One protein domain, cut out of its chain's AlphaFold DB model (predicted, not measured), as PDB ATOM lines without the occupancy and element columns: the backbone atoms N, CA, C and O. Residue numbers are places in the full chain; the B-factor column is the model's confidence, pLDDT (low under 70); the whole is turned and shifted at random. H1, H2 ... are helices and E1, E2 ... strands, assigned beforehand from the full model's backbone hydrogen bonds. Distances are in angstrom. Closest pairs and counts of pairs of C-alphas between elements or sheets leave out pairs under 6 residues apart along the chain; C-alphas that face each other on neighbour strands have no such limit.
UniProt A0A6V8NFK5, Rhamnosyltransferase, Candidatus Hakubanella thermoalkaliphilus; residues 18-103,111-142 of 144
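AT A GLANCE: This is residues 18 to 103 and 111 to 142 of the 144 residues of the protein "Rhamnosyltransferase" of Candidatus Hakubanella thermoalkaliphilus (UniProt A0A6V8NFK5). The helix H2 sits near the middle, between the small hairpin E1 and E2 on one side and the short helix H1 on another; the longest helix, H3, runs in nearly the same direction as H2 but is shifted along it, with residues 129 to 133 coming near it. Two very small strand pairs, E1 with E2 and E3 with E4, lie next to each other, and much of the rest is loop. The printed part has 118 residues with four named helices and four named strands in the order E1 E2 E3 H1 H2 E4 H3 H4; both two-stranded sheets are antiparallel. The class is mixed, helices and strands, though under half of the residues, 53, are in named elements. The whole is compact, with a radius of gyration of the C-alphas of 14.6 A and spans of 39 by 36 by 31 A.

HOW THE PARTS SIT: Look first at E1, residues 23 to 25, and E2, residues 31 to 33, an antiparallel hairpin at 150 degrees; N 24 and O 32 are 2.8 A apart, within hydrogen-bond range. Next find E3, residues 48 to 50, and E4, residues 95 to 97, antiparallel at 125 degrees, with N 50 and O 95 within hydrogen-bond range at 2.9 A. The closest C-alphas of E1 and E3 are those of Thr 23 and Val 50, 6.7 A apart. H1, residues 62 to 68, touches H2, residues 80 to 90, about perpendicular at 79 degrees; their closest C-alphas are those of Val 68 and Ala 88, 6.0 A apart. The closest C-alphas of H2 and E2 are those of Val 82 and Ala 31, 7.2 A apart. H3, residues 116 to 133, only just touches H2, with 3 pairs of C-alphas within 8 A, through its residues 129 to 133 alone; Asp 83 and Met 129 have the closest C-alphas, 6.1 A apart, and the helices run the same way at a shallow tilt of 21 degrees. H4, residues 136 to 140, touches no helix and meets H3 only through their link. In H1, H2 and H3 every O i to N i+4 pair is within hydrogen-bond range; in H4 it is 0 of 1, with 0 of 2 O i to N i+3 pairs.

IN THESE COORDINATES: Find C-alpha 23 at (122.288, 130.967, 132.911), where E1 begins; H2 starts at C-alpha 80 (124.363, 125.684, 143.687) and runs 15.7 A, H3 runs 25.3 A, H1 10.2 A, and H4 ends at C-alpha 140 (103.819, 121.726, 133.953).

THE WHOLE: The farthest C-alphas, of Val 103 and Ile 142, are 40.0 A apart. Residues 104 to 110 are not printed; C-alphas 103 and 111 are 19.3 A apart across this cut. The links E2 to E3, E3 to H1 and H1 to H2 are long. Residues 133 to 142 are under 70 in pLDDT.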
ATOM      1  N   ILE A  18     132.879 136.306 126.210       94.38
ATOM      2  CA  ILE A  18     131.841 136.297 127.226       94.38
ATOM      3  C   ILE A  18     131.982 135.017 128.044       94.38
ATOM      4  O   ILE A  18     131.971 133.909 127.504       94.38
ATOM      5  N   ASN A  19     132.104 135.175 129.363       93.88
ATOM      6  CA  ASN A  19     132.008 134.045 130.278       93.88
ATOM      7  C   ASN A  19     130.545 133.690 130.556       93.88
ATOM      8  O   ASN A  19     130.168 132.534 130.490       93.88
ATOM      9  N   SER A  20     129.714 134.678 130.883       95.38
ATOM     10  CA  SER A  20     128.292 134.463 131.147       95.38
ATOM     11  C   SER A  20     127.547 135.789 131.065       95.38
ATOM     12  O   SER A  20     128.004 136.782 131.632       95.38
ATOM     13  N   THR A  21     126.400 135.805 130.390       96.69
ATOM     14  CA  THR A  21     125.393 136.882 130.473       96.69
ATOM     15  C   THR A  21     124.133 136.411 131.202       96.69
ATOM     16  O   THR A  21     123.041 136.944 131.021       96.69
ATOM     17  N   GLY A  22     124.280 135.371 132.022       96.88
ATOM     18  CA  GLY A  22     123.198 134.665 132.695       96.88
ATOM     19  C   GLY A  22     123.269 133.168 132.425       96.88
ATOM     20  O   GLY A  22     124.076 132.687 131.638       96.88
ATOM     21  N   THR A  23     122.390 132.419 133.065       96.44
ATOM     22  CA  THR A  23     122.288 130.967 132.911       96.44
ATOM     23  C   THR A  23     121.144 130.629 131.961       96.44
ATOM     24  O   THR A  23     120.117 131.311 131.957       96.44
ATOM     25  N   ILE A  24     121.300 129.564 131.180       94.62
ATOM     26  CA  ILE A  24     120.211 128.868 130.487       94.62
ATOM     27  C   ILE A  24     119.993 127.505 131.143       94.62
ATOM     28  O   ILE A  24     120.956 126.867 131.565       94.62
ATOM     29  N   LEU A  25     118.741 127.053 131.208       92.94
ATOM     30  CA  LEU A  25     118.398 125.704 131.653       92.94
ATOM     31  C   LEU A  25     117.546 125.015 130.585       92.94
ATOM     32  O   LEU A  25     116.505 125.542 130.189       92.94
ATOM     33  N   THR A  26     117.993 123.854 130.107       89.25
ATOM     34  CA  THR A  26     117.250 123.065 129.112       89.25
ATOM     35  C   THR A  26     116.142 122.231 129.766       89.25
ATOM     36  O   THR A  26     116.167 122.016 130.982       89.25
ATOM     37  N   PRO A  27     115.185 121.699 128.980       83.25
ATOM     38  CA  PRO A  27     114.182 120.774 129.497       83.25
ATOM     39  C   PRO A  27     114.765 119.499 130.131       83.25
ATOM     40  O   PRO A  27     114.193 118.935 131.055       83.25
ATOM     41  N   GLU A  28     115.938 119.057 129.689       84.25
ATOM     42  CA  GLU A  28     116.676 117.922 130.262       84.25
ATOM     43  C   GLU A  28     117.484 118.322 131.507       84.25
ATOM     44  O   GLU A  28     118.318 117.552 131.995       84.25
ATOM     45  N   VAL A  29     117.241 119.529 132.024       85.12
ATOM     46  CA  VAL A  29     117.839 120.075 133.243       85.12
ATOM     47  C   VAL A  29     119.359 120.239 133.106       85.12
ATOM     48  O   VAL A  29     120.108 120.159 134.081       85.12
ATOM     49  N   TYR A  30     119.838 120.484 131.884       90.12
ATOM     50  CA  TYR A  30     121.211 120.920 131.657       90.12
ATOM     51  C   TYR A  30     121.307 122.428 131.826       90.12
ATOM     52  O   TYR A  30     120.619 123.178 131.135       90.12
ATOM     53  N   ALA A  31     122.184 122.861 132.727       93.12
ATOM     54  CA  ALA A  31     122.542 124.262 132.874       93.12
ATOM     55  C   ALA A  31     123.782 124.598 132.038       93.12
ATOM     56  O   ALA A  31     124.732 123.812 131.988       93.12
ATOM     57  N   ALA A  32     123.775 125.769 131.409       93.62
ATOM     58  CA  ALA A  32     124.928 126.327 130.713       93.62
ATOM     59  C   ALA A  32     124.953 127.855 130.835       93.62
ATOM     60  O   ALA A  32     123.933 128.488 131.118       93.62
ATOM     61  N   ASP A  33     126.118 128.447 130.596       95.31
ATOM     62  CA  ASP A  33     126.279 129.895 130.560       95.31
ATOM     63  C   ASP A  33     125.807 130.471 129.219       95.31
ATOM     64  O   ASP A  33     126.212 130.055 128.127       95.31
ATOM     65  N   ARG A  34     124.937 131.473 129.299       96.25
ATOM     66  CA  ARG A  34     124.421 132.213 128.154       96.25
ATOM     67  C   ARG A  34     125.556 133.023 127.527       96.25
ATOM     68  O   ARG A  34     126.204 133.825 128.193       96.25
ATOM     69  N   GLY A  35     125.783 132.813 126.232       94.75
ATOM     70  CA  GLY A  35     126.831 133.510 125.483       94.75
ATOM     71  C   GLY A  35     128.253 133.012 125.758       94.75
ATOM     72  O   GLY A  35     129.195 133.644 125.279       94.75
ATOM     73  N   PHE A  36     128.429 131.904 126.485       94.81
ATOM     74  CA  PHE A  36     129.749 131.367 126.816       94.81
ATOM     75  C   PHE A  36     130.641 131.205 125.580       94.81
ATOM     76  O   PHE A  36     130.210 130.680 124.553       94.81
ATOM     77  N   GLN A  37     131.883 131.682 125.687       93.44
ATOM     78  CA  GLN A  37     132.909 131.656 124.636       93.44
ATOM     79  C   GLN A  37     132.538 132.393 123.339       93.44
ATOM     80  O   GLN A  37     133.278 132.319 122.357       93.44
ATOM     81  N   SER A  38     131.441 133.151 123.319       94.19
ATOM     82  CA  SER A  38     131.150 134.052 122.207       94.19
ATOM     83  C   SER A  38     131.967 135.338 122.331       94.19
ATOM     84  O   SER A  38     132.283 135.795 123.430       94.19
ATOM     85  N   LEU A  39     132.337 135.917 121.189       93.44
ATOM     86  CA  LEU A  39     132.941 137.245 121.155       93.44
ATOM     87  C   LEU A  39     131.879 138.281 121.509       93.44
ATOM     88  O   LEU A  39     130.790 138.241 120.939       93.44
ATOM     89  N   ASP A  40     132.214 139.224 122.379       92.12
ATOM     90  CA  ASP A  40     131.353 140.369 122.641       92.12
ATOM     91  C   ASP A  40     131.347 141.334 121.442       92.12
ATOM     92  O   ASP A  40     132.379 141.888 121.047       92.12
ATOM     93  N   GLN A  41     130.178 141.470 120.825       92.94
ATOM     94  CA  GLN A  41     129.870 142.336 119.687       92.94
ATOM     95  C   GLN A  41     128.649 143.224 119.989       92.94
ATOM     96  O   GLN A  41     128.035 143.751 119.060       92.94
ATOM     97  N   GLY A  42     128.265 143.356 121.264       91.62
ATOM     98  CA  GLY A  42     127.067 144.084 121.694       91.62
ATOM     99  C   GLY A  42     125.760 143.291 121.575       91.62
ATOM    100  O   GLY A  42     124.667 143.826 121.768       91.62
ATOM    101  N   GLN A  43     125.825 141.985 121.288       94.06
ATOM    102  CA  GLN A  43     124.645 141.116 121.173       94.06
ATOM    103  C   GLN A  43     123.914 140.892 122.510       94.06
ATOM    104  O   GLN A  43     122.809 140.350 122.523       94.06
ATOM    105  N   PHE A  44     124.520 141.311 123.624       95.31
ATOM    106  CA  PHE A  44     123.940 141.276 124.964       95.31
ATOM    107  C   PHE A  44     123.929 142.667 125.618       95.31
ATOM    108  O   PHE A  44     124.038 142.753 126.832       95.31
ATOM    109  N   ASP A  45     123.767 143.752 124.852       95.69
ATOM    110  CA  ASP A  45     123.724 145.131 125.388       95.69
ATOM    111  C   ASP A  45     122.353 145.539 125.954       95.69
ATOM    112  O   ASP A  45     122.125 146.693 126.331       95.69
ATOM    113  N   ARG A  46     121.410 144.598 126.027       97.19
ATOM    114  CA  ARG A  46     120.062 144.834 126.539       97.19
ATOM    115  C   ARG A  46     119.867 144.133 127.877       97.19
ATOM    116  O   ARG A  46     120.086 142.933 127.991       97.19
ATOM    117  N   ALA A  47     119.377 144.883 128.862       97.94
ATOM    118  CA  ALA A  47     118.888 144.303 130.104       97.94
ATOM    119  C   ALA A  47     117.633 143.462 129.840       97.94
ATOM    120  O   ALA A  47     116.694 143.911 129.171       97.94
ATOM    121  N   GLU A  48     117.606 142.248 130.373       97.38
ATOM    122  CA  GLU A  48     116.502 141.317 130.169       97.38
ATOM    123  C   GLU A  48     116.405 140.291 131.292       97.38
ATOM    124  O   GLU A  48     117.337 140.094 132.075       97.38
ATOM    125  N   GLU A  49     115.245 139.646 131.376       98.00
ATOM    126  CA  GLU A  49     115.053 138.537 132.294       98.00
ATOM    127  C   GLU A  49     115.799 137.303 131.777       98.00
ATOM    128  O   GLU A  49     115.715 136.945 130.600       98.00
ATOM    129  N   VAL A  50     116.518 136.638 132.671       97.75
ATOM    130  CA  VAL A  50     117.238 135.393 132.409       97.75
ATOM    131  C   VAL A  50     116.790 134.322 133.392       97.75
ATOM    132  O   VAL A  50     116.121 134.589 134.393       97.75
ATOM    133  N   PHE A  51     117.141 133.071 133.114       96.88
ATOM    134  CA  PHE A  51     116.800 131.978 134.012       96.88
ATOM    135  C   PHE A  51     117.548 132.089 135.354       96.88
ATOM    136  O   PHE A  51     116.958 131.946 136.419       96.88
ATOM    137  N   GLY A  52     118.845 132.370 135.304       96.81
ATOM    138  CA  GLY A  52     119.705 132.482 136.478       96.81
ATOM    139  C   GLY A  52     120.889 133.392 136.194       96.81
ATOM    140  O   GLY A  52     121.049 133.876 135.072       96.81
ATOM    141  N   ALA A  53     121.716 133.623 137.204       96.50
ATOM    142  CA  ALA A  53     122.961 134.369 137.080       96.50
ATOM    143  C   ALA A  53     124.130 133.513 137.573       96.50
ATOM    144  O   ALA A  53     123.945 132.625 138.398       96.50
ATOM    145  N   CYS A  54     125.338 133.802 137.098       94.12
ATOM    146  CA  CYS A  54     126.535 133.152 137.618       94.12
ATOM    147  C   CYS A  54     126.809 133.630 139.051       94.12
ATOM    148  O   CYS A  54     126.900 134.839 139.296       94.12
ATOM    149  N   GLY A  55     127.016 132.694 139.983       91.69
ATOM    150  CA  GLY A  55     127.357 133.012 141.376       91.69
ATOM    151  C   GLY A  55     128.606 133.894 141.543       91.69
ATOM    152  O   GLY A  55     128.722 134.607 142.537       91.69
ATOM    153  N   ALA A  56     129.512 133.917 140.557       90.94
ATOM    154  CA  ALA A  56     130.710 134.761 140.570       90.94
ATOM    155  C   ALA A  56     130.412 136.272 140.478       90.94
ATOM    156  O   ALA A  56     131.259 137.085 140.846       90.94
ATOM    157  N   SER A  57     129.239 136.663 139.968       93.12
ATOM    158  CA  SER A  57     128.847 138.067 139.820       93.12
ATOM    159  C   SER A  57     127.327 138.208 139.849       93.12
ATOM    160  O   SER A  57     126.677 138.336 138.809       93.12
ATOM    161  N   VAL A  58     126.758 138.226 141.053       96.75
ATOM    162  CA  VAL A  58     125.325 138.438 141.260       96.75
ATOM    163  C   VAL A  58     125.058 139.256 142.520       96.75
ATOM    164  O   VAL A  58     125.746 139.115 143.531       96.75
ATOM    165  N   LEU A  59     124.029 140.101 142.465       97.31
ATOM    166  CA  LEU A  59     123.449 140.750 143.634       97.31
ATOM    167  C   LEU A  59     122.100 140.102 143.938       97.31
ATOM    168  O   LEU A  59     121.229 140.035 143.072       97.31
ATOM    169  N   ILE A  60     121.922 139.640 145.174       97.94
ATOM    170  CA  ILE A  60     120.718 138.924 145.595       97.94
ATOM    171  C   ILE A  60     120.019 139.719 146.696       97.94
ATOM    172  O   ILE A  60     120.645 140.141 147.668       97.94
ATOM    173  N   LYS A  61     118.707 139.917 146.541       98.12
ATOM    174  CA  LYS A  61     117.866 140.525 147.577       98.12
ATOM    175  C   LYS A  61     117.821 139.621 148.804       98.12
ATOM    176  O   LYS A  61     117.573 138.422 148.677       98.12
ATOM    177  N   LYS A  62     117.994 140.204 149.989       98.31
ATOM    178  CA  LYS A  62     117.908 139.461 151.250       98.31
ATOM    179  C   LYS A  62     116.538 138.796 151.399       98.31
ATOM    180  O   LYS A  62     116.468 137.638 151.788       98.31
ATOM    181  N   GLU A  63     115.480 139.497 151.009       98.56
ATOM    182  CA  GLU A  63     114.097 139.022 151.074       98.56
ATOM    183  C   GLU A  63     113.881 137.777 150.205       98.56
ATOM    184  O   GLU A  63     113.126 136.886 150.580       98.56
ATOM    185  N   MET A  64     114.577 137.679 149.064       98.44
ATOM    186  CA  MET A  64     114.517 136.484 148.221       98.44
ATOM    187  C   MET A  64     115.171 135.292 148.927       98.44
ATOM    188  O   MET A  64     114.585 134.215 148.962       98.44
ATOM    189  N   LEU A  65     116.332 135.489 149.559       98.06
ATOM    190  CA  LEU A  65     117.005 134.440 150.334       98.06
ATOM    191  C   LEU A  65     116.204 134.003 151.567       98.06
ATOM    192  O   LEU A  65     116.209 132.821 151.903       98.06
ATOM    193  N   GLU A  66     115.515 134.932 152.232       98.12
ATOM    194  CA  GLU A  66     114.609 134.626 153.346       98.12
ATOM    195  C   GLU A  66     113.382 133.817 152.882       98.12
ATOM    196  O   GLU A  66     112.936 132.927 153.605       98.12
ATOM    197  N   ASP A  67     112.870 134.073 151.674       97.56
ATOM    198  CA  ASP A  67     111.716 133.371 151.095       97.56
ATOM    199  C   ASP A  67     112.061 131.966 150.564       97.56
ATOM    200  O   ASP A  67     111.353 130.988 150.844       97.56
ATOM    201  N   VAL A  68     113.145 131.842 149.788       95.75
ATOM    202  CA  VAL A  68     113.474 130.581 149.098       95.75
ATOM    203  C   VAL A  68     114.515 129.734 149.822       95.75
ATOM    204  O   VAL A  68     114.640 128.547 149.511       95.75
ATOM    205  N   GLY A  69     115.232 130.309 150.789       95.75
ATOM    206  CA  GLY A  69     116.364 129.697 151.482       95.75
ATOM    207  C   GLY A  69     117.703 129.932 150.774       95.75
ATOM    208  O   GLY A  69     117.758 130.265 149.590       95.75
ATOM    209  N   LEU A  70     118.795 129.720 151.513       95.69
ATOM    210  CA  LEU A  70     120.174 129.914 151.047       95.69
ATOM    211  C   LEU A  70     120.616 128.853 150.016       95.69
ATOM    212  O   LEU A  70     119.817 128.052 149.518       95.69
ATOM    213  N   PHE A  71     121.907 128.861 149.679       94.31
ATOM    214  CA  PHE A  71     122.553 127.774 148.947       94.31
ATOM    215  C   PHE A  71     122.461 126.464 149.738       94.31
ATOM    216  O   PHE A  71     122.438 126.462 150.966       94.31
ATOM    217  N   GLU A  72     122.373 125.342 149.028       92.62
ATOM    218  CA  GLU A  72     122.324 124.020 149.647       92.62
ATOM    219  C   GLU A  72     123.743 123.456 149.782       92.62
ATOM    220  O   GLU A  72     124.405 123.182 148.784       92.62
ATOM    221  N   ASP A  73     124.179 123.214 151.018       92.38
ATOM    222  CA  ASP A  73     125.551 122.792 151.346       92.38
ATOM    223  C   ASP A  73     125.966 121.464 150.694       92.38
ATOM    224  O   ASP A  73     127.153 121.170 150.532       92.38
ATOM    225  N   LYS A  74     125.001 120.631 150.282       92.75
ATOM    226  CA  LYS A  74     125.294 119.416 149.508       92.75
ATOM    227  C   LYS A  74     125.880 119.719 148.129       92.75
ATOM    228  O   LYS A  74     126.476 118.806 147.549       92.75
ATOM    229  N   PHE A  75     125.695 120.919 147.586       91.75
ATOM    230  CA  PHE A  75     126.348 121.386 146.367       91.75
ATOM    231  C   PHE A  75     127.691 122.011 146.746       91.75
ATOM    232  O   PHE A  75     127.794 123.208 146.967       91.75
ATOM    233  N   PHE A  76     128.735 121.181 146.844       91.56
ATOM    234  CA  PHE A  76     130.089 121.673 147.120       91.56
ATOM    235  C   PHE A  76     130.561 122.692 146.065       91.56
ATOM    236  O   PHE A  76     131.156 123.705 146.411       91.56
ATOM    237  N   MET A  77     130.288 122.408 144.786       92.75
ATOM    238  CA  MET A  77     130.513 123.299 143.648       92.75
ATOM    239  C   MET A  77     129.675 122.865 142.437       92.75
ATOM    240  O   MET A  77     129.407 121.667 142.289       92.75
ATOM    241  N   TYR A  78     129.359 123.813 141.555       93.31
ATOM    242  CA  TYR A  78     128.433 123.707 140.422       93.31
ATOM    243  C   TYR A  78     126.985 123.394 140.818       93.31
ATOM    244  O   TYR A  78     126.719 122.523 141.651       93.31
ATOM    245  N   TYR A  79     126.043 124.007 140.093       94.75
ATOM    246  CA  TYR A  79     124.587 123.886 140.267       94.75
ATOM    247  C   TYR A  79     124.023 124.487 141.564       94.75
ATOM    248  O   TYR A  79     122.804 124.517 141.710       94.75
ATOM    249  N   GLU A  80     124.844 124.998 142.483       95.25
ATOM    250  CA  GLU A  80     124.363 125.684 143.687       95.25
ATOM    251  C   GLU A  80     123.583 126.961 143.350       95.25
ATOM    252  O   GLU A  80     122.536 127.231 143.943       95.25
ATOM    253  N   ASP A  81     124.061 127.721 142.367       95.50
ATOM    254  CA  ASP A  81     123.415 128.927 141.861       95.50
ATOM    255  C   ASP A  81     122.194 128.588 140.996       95.50
ATOM    256  O   ASP A  81     121.127 129.176 141.178       95.50
ATOM    257  N   VAL A  82     122.302 127.576 140.133       95.44
ATOM    258  CA  VAL A  82     121.187 127.055 139.326       95.44
ATOM    259  C   VAL A  82     120.016 126.614 140.212       95.44
ATOM    260  O   VAL A  82     118.880 127.007 139.944       95.44
ATOM    261  N   ASP A  83     120.271 125.847 141.279       95.06
ATOM    262  CA  ASP A  83     119.246 125.415 142.243       95.06
ATOM    263  C   ASP A  83     118.586 126.612 142.937       95.06
ATOM    264  O   ASP A  83     117.357 126.666 143.059       95.06
ATOM    265  N   LEU A  84     119.387 127.594 143.363       95.69
ATOM    266  CA  LEU A  84     118.882 128.798 144.017       95.69
ATOM    267  C   LEU A  84     117.946 129.587 143.100       95.69
ATOM    268  O   LEU A  84     116.825 129.913 143.503       95.69
ATOM    269  N   PHE A  85     118.367 129.864 141.866       96.25
ATOM    270  CA  PHE A  85     117.546 130.624 140.925       96.25
ATOM    271  C   PHE A  85     116.340 129.830 140.433       96.25
ATOM    272  O   PHE A  85     115.269 130.412 140.273       96.25
ATOM    273  N   TRP A  86     116.442 128.506 140.297       93.88
ATOM    274  CA  TRP A  86     115.279 127.654 140.033       93.88
ATOM    275  C   TRP A  86     114.212 127.811 141.121       93.88
ATOM    276  O   TRP A  86     113.053 128.103 140.817       93.88
ATOM    277  N   ARG A  87     114.598 127.698 142.400       93.94
ATOM    278  CA  ARG A  87     113.678 127.897 143.532       93.94
ATOM    279  C   ARG A  87     113.106 129.310 143.572       93.94
ATOM    280  O   ARG A  87     111.906 129.463 143.794       93.94
ATOM    281  N   ALA A  88     113.934 130.322 143.323       95.94
ATOM    282  CA  ALA A  88     113.498 131.713 143.245       95.94
ATOM    283  C   ALA A  88     112.409 131.900 142.174       95.94
ATOM    284  O   ALA A  88     111.348 132.457 142.461       95.94
ATOM    285  N   ARG A  89     112.611 131.351 140.971       94.88
ATOM    286  CA  ARG A  89     111.626 131.416 139.879       94.88
ATOM    287  C   ARG A  89     110.328 130.689 140.209       94.88
ATOM    288  O   ARG A  89     109.259 131.222 139.924       94.88
ATOM    289  N   LEU A  90     110.390 129.523 140.856       93.00
ATOM    290  CA  LEU A  90     109.191 128.804 141.319       93.00
ATOM    291  C   LEU A  90     108.368 129.604 142.343       93.00
ATOM    292  O   LEU A  90     107.176 129.350 142.501       93.00
ATOM    293  N   ARG A  91     108.985 130.577 143.022       95.44
ATOM    294  CA  ARG A  91     108.329 131.524 143.938       95.44
ATOM    295  C   ARG A  91     107.976 132.866 143.284       95.44
ATOM    296  O   ARG A  91     107.503 133.766 143.966       95.44
ATOM    297  N   GLY A  92     108.163 133.001 141.970       96.44
ATOM    298  CA  GLY A  92     107.800 134.197 141.207       96.44
ATOM    299  C   GLY A  92     108.851 135.311 141.209       96.44
ATOM    300  O   GLY A  92     108.564 136.411 140.740       96.44
ATOM    301  N   TRP A  93     110.066 135.058 141.704       98.19
ATOM    302  CA  TRP A  93     111.158 136.024 141.593       98.19
ATOM    303  C   TRP A  93     111.704 136.077 140.166       98.19
ATOM    304  O   TRP A  93     111.930 135.048 139.527       98.19
ATOM    305  N   GLN A  94     111.980 137.293 139.697       98.12
ATOM    306  CA  GLN A  94     112.646 137.536 138.421       98.12
ATOM    307  C   GLN A  94     114.154 137.661 138.625       98.12
ATOM    308  O   GLN A  94     114.616 138.307 139.570       98.12
ATOM    309  N   ILE A  95     114.917 137.073 137.707       98.38
ATOM    310  CA  ILE A  95     116.368 137.215 137.646       98.38
ATOM    311  C   ILE A  95     116.670 138.073 136.425       98.38
ATOM    312  O   ILE A  95     116.287 137.725 135.312       98.38
ATOM    313  N   MET A  96     117.344 139.197 136.643       98.19
ATOM    314  CA  MET A  96     117.623 140.178 135.600       98.19
ATOM    315  C   MET A  96     119.114 140.215 135.297       98.19
ATOM    316  O   MET A  96     119.938 140.316 136.207       98.19
ATOM    317  N   TYR A  97     119.445 140.176 134.014       98.31
ATOM    318  CA  TYR A  97     120.771 140.487 133.509       98.31
ATOM    319  C   TYR A  97     120.897 142.003 133.287       98.31
ATOM    320  O   TYR A  97     120.015 142.624 132.692       98.31
ATOM    321  N   GLU A  98     121.995 142.593 133.771       97.38
ATOM    322  CA  GLU A  98     122.326 144.015 133.620       97.38
ATOM    323  C   GLU A  98     123.654 144.151 132.851       97.38
ATOM    324  O   GLU A  98     124.717 143.925 133.439       97.38
ATOM    325  N   PRO A  99     123.627 144.530 131.559       95.38
ATOM    326  CA  PRO A  99     124.819 144.574 130.709       95.38
ATOM    327  C   PRO A  99     125.861 145.600 131.155       95.38
ATOM    328  O   PRO A  99     127.035 145.489 130.809       95.38
ATOM    329  N   ARG A 100     125.471 146.596 131.954       94.06
ATOM    330  CA  ARG A 100     126.406 147.591 132.490       94.06
ATOM    331  C   ARG A 100     127.209 147.072 133.685       94.06
ATOM    332  O   ARG A 100     128.190 147.709 134.069       94.06
ATOM    333  N   SER A 101     126.811 145.950 134.286       94.31
ATOM    334  CA  SER A 101     127.502 145.326 135.417       94.31
ATOM    335  C   SER A 101     128.548 144.323 134.925       94.31
ATOM    336  O   SER A 101     128.298 143.121 134.872       94.31
ATOM    337  N   VAL A 102     129.736 144.817 134.573       93.25
ATOM    338  CA  VAL A 102     130.804 144.001 133.971       93.25
ATOM    339  C   VAL A 102     131.859 143.598 135.006       93.25
ATOM    340  O   VAL A 102     132.488 144.452 135.631       93.25
ATOM    341  N   VAL A 103     132.110 142.291 135.132       92.81
ATOM    342  CA  VAL A 103     133.165 141.711 135.982       92.81
ATOM    343  C   VAL A 103     134.105 140.856 135.136       92.81
ATOM    344  O   VAL A 103     133.673 140.093 134.274       92.81
ATOM    345  N   SER A 111     139.100 124.785 139.584       87.44
ATOM    346  CA  SER A 111     138.851 123.481 138.959       87.44
ATOM    347  C   SER A 111     139.056 123.556 137.455       87.44
ATOM    348  O   SER A 111     138.790 124.599 136.873       87.44
ATOM    349  N   GLN A 112     139.376 122.439 136.808       89.31
ATOM    350  CA  GLN A 112     139.472 122.373 135.350       89.31
ATOM    351  C   GLN A 112     138.193 121.802 134.721       89.31
ATOM    352  O   GLN A 112     137.709 120.750 135.146       89.31
ATOM    353  N   GLU A 113     137.684 122.466 133.683       86.31
ATOM    354  CA  GLU A 113     136.610 121.943 132.832       86.31
ATOM    355  C   GLU A 113     136.915 120.529 132.331       86.31
ATOM    356  O   GLU A 113     138.054 120.208 131.991       86.31
ATOM    357  N   TRP A 114     135.888 119.679 132.300       89.75
ATOM    358  CA  TRP A 114     135.973 118.278 131.859       89.75
ATOM    359  C   TRP A 114     136.896 117.374 132.688       89.75
ATOM    360  O   TRP A 114     137.036 116.190 132.384       89.75
ATOM    361  N   SER A 115     137.484 117.877 133.776       93.38
ATOM    362  CA  SER A 115     138.204 117.034 134.732       93.38
ATOM    363  C   SER A 115     137.260 116.028 135.415       93.38
ATOM    364  O   SER A 115     136.039 116.237 135.446       93.38
ATOM    365  N   PRO A 116     137.788 114.947 136.020       95.69
ATOM    366  CA  PRO A 116     136.972 114.025 136.809       95.69
ATOM    367  C   PRO A 116     136.205 114.719 137.942       95.69
ATOM    368  O   PRO A 116     135.049 114.382 138.179       95.69
ATOM    369  N   LEU A 117     136.812 115.721 138.591       94.00
ATOM    370  CA  LEU A 117     136.177 116.519 139.646       94.00
ATOM    371  C   LEU A 117     134.988 117.320 139.097       94.00
ATOM    372  O   LEU A 117     133.888 117.231 139.642       94.00
ATOM    373  N   PHE A 118     135.203 118.048 137.994       93.88
ATOM    374  CA  PHE A 118     134.155 118.802 137.300       93.88
ATOM    375  C   PHE A 118     132.995 117.885 136.913       93.88
ATOM    376  O   PHE A 118     131.849 118.113 137.295       93.88
ATOM    377  N   THR A 119     133.309 116.801 136.206       94.44
ATOM    378  CA  THR A 119     132.316 115.867 135.668       94.44
ATOM    379  C   THR A 119     131.523 115.195 136.786       94.44
ATOM    380  O   THR A 119     130.298 115.105 136.701       94.44
ATOM    381  N   TYR A 120     132.196 114.769 137.859       95.81
ATOM    382  CA  TYR A 120     131.543 114.179 139.024       95.81
ATOM    383  C   TYR A 120     130.537 115.143 139.656       95.81
ATOM    384  O   TYR A 120     129.369 114.780 139.823       95.81
ATOM    385  N   HIS A 121     130.962 116.368 139.983       95.88
ATOM    386  CA  HIS A 121     130.095 117.323 140.667       95.88
ATOM    387  C   HIS A 121     128.955 117.806 139.773       95.88
ATOM    388  O   HIS A 121     127.819 117.789 140.229       95.88
ATOM    389  N   VAL A 122     129.202 118.125 138.499       94.38
ATOM    390  CA  VAL A 122     128.143 118.517 137.552       94.38
ATOM    391  C   VAL A 122     127.075 117.430 137.420       94.38
ATOM    392  O   VAL A 122     125.885 117.718 137.544       94.38
ATOM    393  N   LEU A 123     127.472 116.169 137.217       94.25
ATOM    394  CA  LEU A 123     126.511 115.075 137.049       94.25
ATOM    395  C   LEU A 123     125.753 114.770 138.343       94.25
ATOM    396  O   LEU A 123     124.522 114.694 138.330       94.25
ATOM    397  N   ARG A 124     126.469 114.618 139.466       95.25
ATOM    398  CA  ARG A 124     125.860 114.362 140.779       95.25
ATOM    399  C   ARG A 124     124.881 115.473 141.143       95.25
ATOM    400  O   ARG A 124     123.762 115.190 141.566       95.25
ATOM    401  N   ASN A 125     125.305 116.723 141.004       95.19
ATOM    402  CA  ASN A 125     124.536 117.867 141.461       95.19
ATOM    403  C   ASN A 125     123.331 118.133 140.565       95.19
ATOM    404  O   ASN A 125     122.265 118.433 141.092       95.19
ATOM    405  N   ARG A 126     123.433 117.909 139.249       93.19
ATOM    406  CA  ARG A 126     122.256 117.934 138.369       93.19
ATOM    407  C   ARG A 126     121.188 116.945 138.834       93.19
ATOM    408  O   ARG A 126     120.025 117.313 138.963       93.19
ATOM    409  N   LEU A 127     121.573 115.700 139.124       92.81
ATOM    410  CA  LEU A 127     120.640 114.687 139.634       92.81
ATOM    411  C   LEU A 127     120.062 115.081 140.998       92.81
ATOM    412  O   LEU A 127     118.864 114.926 141.227       92.81
ATOM    413  N   LEU A 128     120.889 115.626 141.892       92.38
ATOM    414  CA  LEU A 128     120.439 116.111 143.195       92.38
ATOM    415  C   LEU A 128     119.424 117.253 143.059       92.38
ATOM    416  O   LEU A 128     118.410 117.238 143.753       92.38
ATOM    417  N   MET A 129     119.669 118.204 142.155       91.00
ATOM    418  CA  MET A 129     118.760 119.314 141.873       91.00
ATOM    419  C   MET A 129     117.413 118.803 141.354       91.00
ATOM    420  O   MET A 129     116.379 119.259 141.825       91.00
ATOM    421  N   ILE A 130     117.401 117.802 140.464       88.44
ATOM    422  CA  ILE A 130     116.159 117.166 139.983       88.44
ATOM    423  C   ILE A 130     115.384 116.528 141.144       88.44
ATOM    424  O   ILE A 130     114.182 116.746 141.291       88.44
ATOM    425  N   LEU A 131     116.065 115.760 141.998       88.31
ATOM    426  CA  LEU A 131     115.432 115.096 143.144       88.31
ATOM    427  C   LEU A 131     114.899 116.098 144.178       88.31
ATOM    428  O   LEU A 131     113.866 115.849 144.797       88.31
ATOM    429  N   ARG A 132     115.590 117.229 144.361       83.44
ATOM    430  CA  ARG A 132     115.235 118.282 145.322       83.44
ATOM    431  C   ARG A 132     114.143 119.217 144.807       83.44
ATOM    432  O   ARG A 132     113.236 119.555 145.559       83.44
ATOM    433  N   GLY A 133     114.226 119.620 143.541       68.75
ATOM    434  CA  GLY A 133     113.208 120.415 142.851       68.75
ATOM    435  C   GLY A 133     111.892 119.658 142.673       68.75
ATOM    436  O   GLY A 133     110.856 120.272 142.425       68.75
ATOM    437  N   GLY A 134     111.929 118.335 142.866       54.34
ATOM    438  CA  GLY A 134     110.774 117.462 142.870       54.34
ATOM    439  C   GLY A 134     110.152 117.301 141.487       54.34
ATOM    440  O   GLY A 134     110.422 118.017 140.527       54.34
ATOM    441  N   VAL A 135     109.229 116.353 141.420       47.53
ATOM    442  CA  VAL A 135     108.349 115.996 140.295       47.53
ATOM    443  C   VAL A 135     107.532 117.171 139.709       47.53
ATOM    444  O   VAL A 135     106.742 116.961 138.793       47.53
ATOM    445  N   ALA A 136     107.727 118.409 140.185       48.41
ATOM    446  CA  ALA A 136     107.136 119.638 139.653       48.41
ATOM    447  C   ALA A 136     107.426 119.839 138.153       48.41
ATOM    448  O   ALA A 136     106.650 120.489 137.456       48.41
ATOM    449  N   PHE A 137     108.489 119.214 137.638       47.44
ATOM    450  CA  PHE A 137     108.819 119.197 136.215       47.44
ATOM    451  C   PHE A 137     107.810 118.410 135.351       47.44
ATOM    452  O   PHE A 137     107.511 118.812 134.230       47.44
ATOM    453  N   LEU A 138     107.221 117.323 135.868       46.00
ATOM    454  CA  LEU A 138     106.284 116.486 135.100       46.00
ATOM    455  C   LEU A 138     104.855 117.052 135.061       46.00
ATOM    456  O   LEU A 138     104.074 116.669 134.195       46.00
ATOM    457  N   GLY A 139     104.502 117.967 135.968       42.41
ATOM    458  CA  GLY A 139     103.155 118.545 136.039       42.41
ATOM    459  C   GLY A 139     102.912 119.730 135.101       42.41
ATOM    460  O   GLY A 139     101.773 119.967 134.712       42.41
ATOM    461  N   VAL A 140     103.960 120.471 134.721       43.06
ATOM    462  CA  VAL A 140     103.819 121.726 133.953       43.06
ATOM    463  C   VAL A 140     103.952 121.509 132.440       43.06
ATOM    464  O   VAL A 140     103.389 122.277 131.670       43.06
ATOM    465  N   GLN A 141     104.605 120.432 131.988       40.91
ATOM    466  CA  GLN A 141     104.683 120.094 130.556       40.91
ATOM    467  C   GLN A 141     103.486 119.284 130.025       40.91
ATOM    468  O   GLN A 141     103.344 119.161 128.815       40.91
ATOM    469  N   ILE A 142     102.615 118.745 130.886       34.31
ATOM    470  CA  ILE A 142     101.423 117.981 130.453       34.31
ATOM    471  C   ILE A 142     100.202 118.898 130.216       34.31
ATOM    472  O   ILE A 142      99.192 118.456 129.678       34.31
TER     473      ILE A 142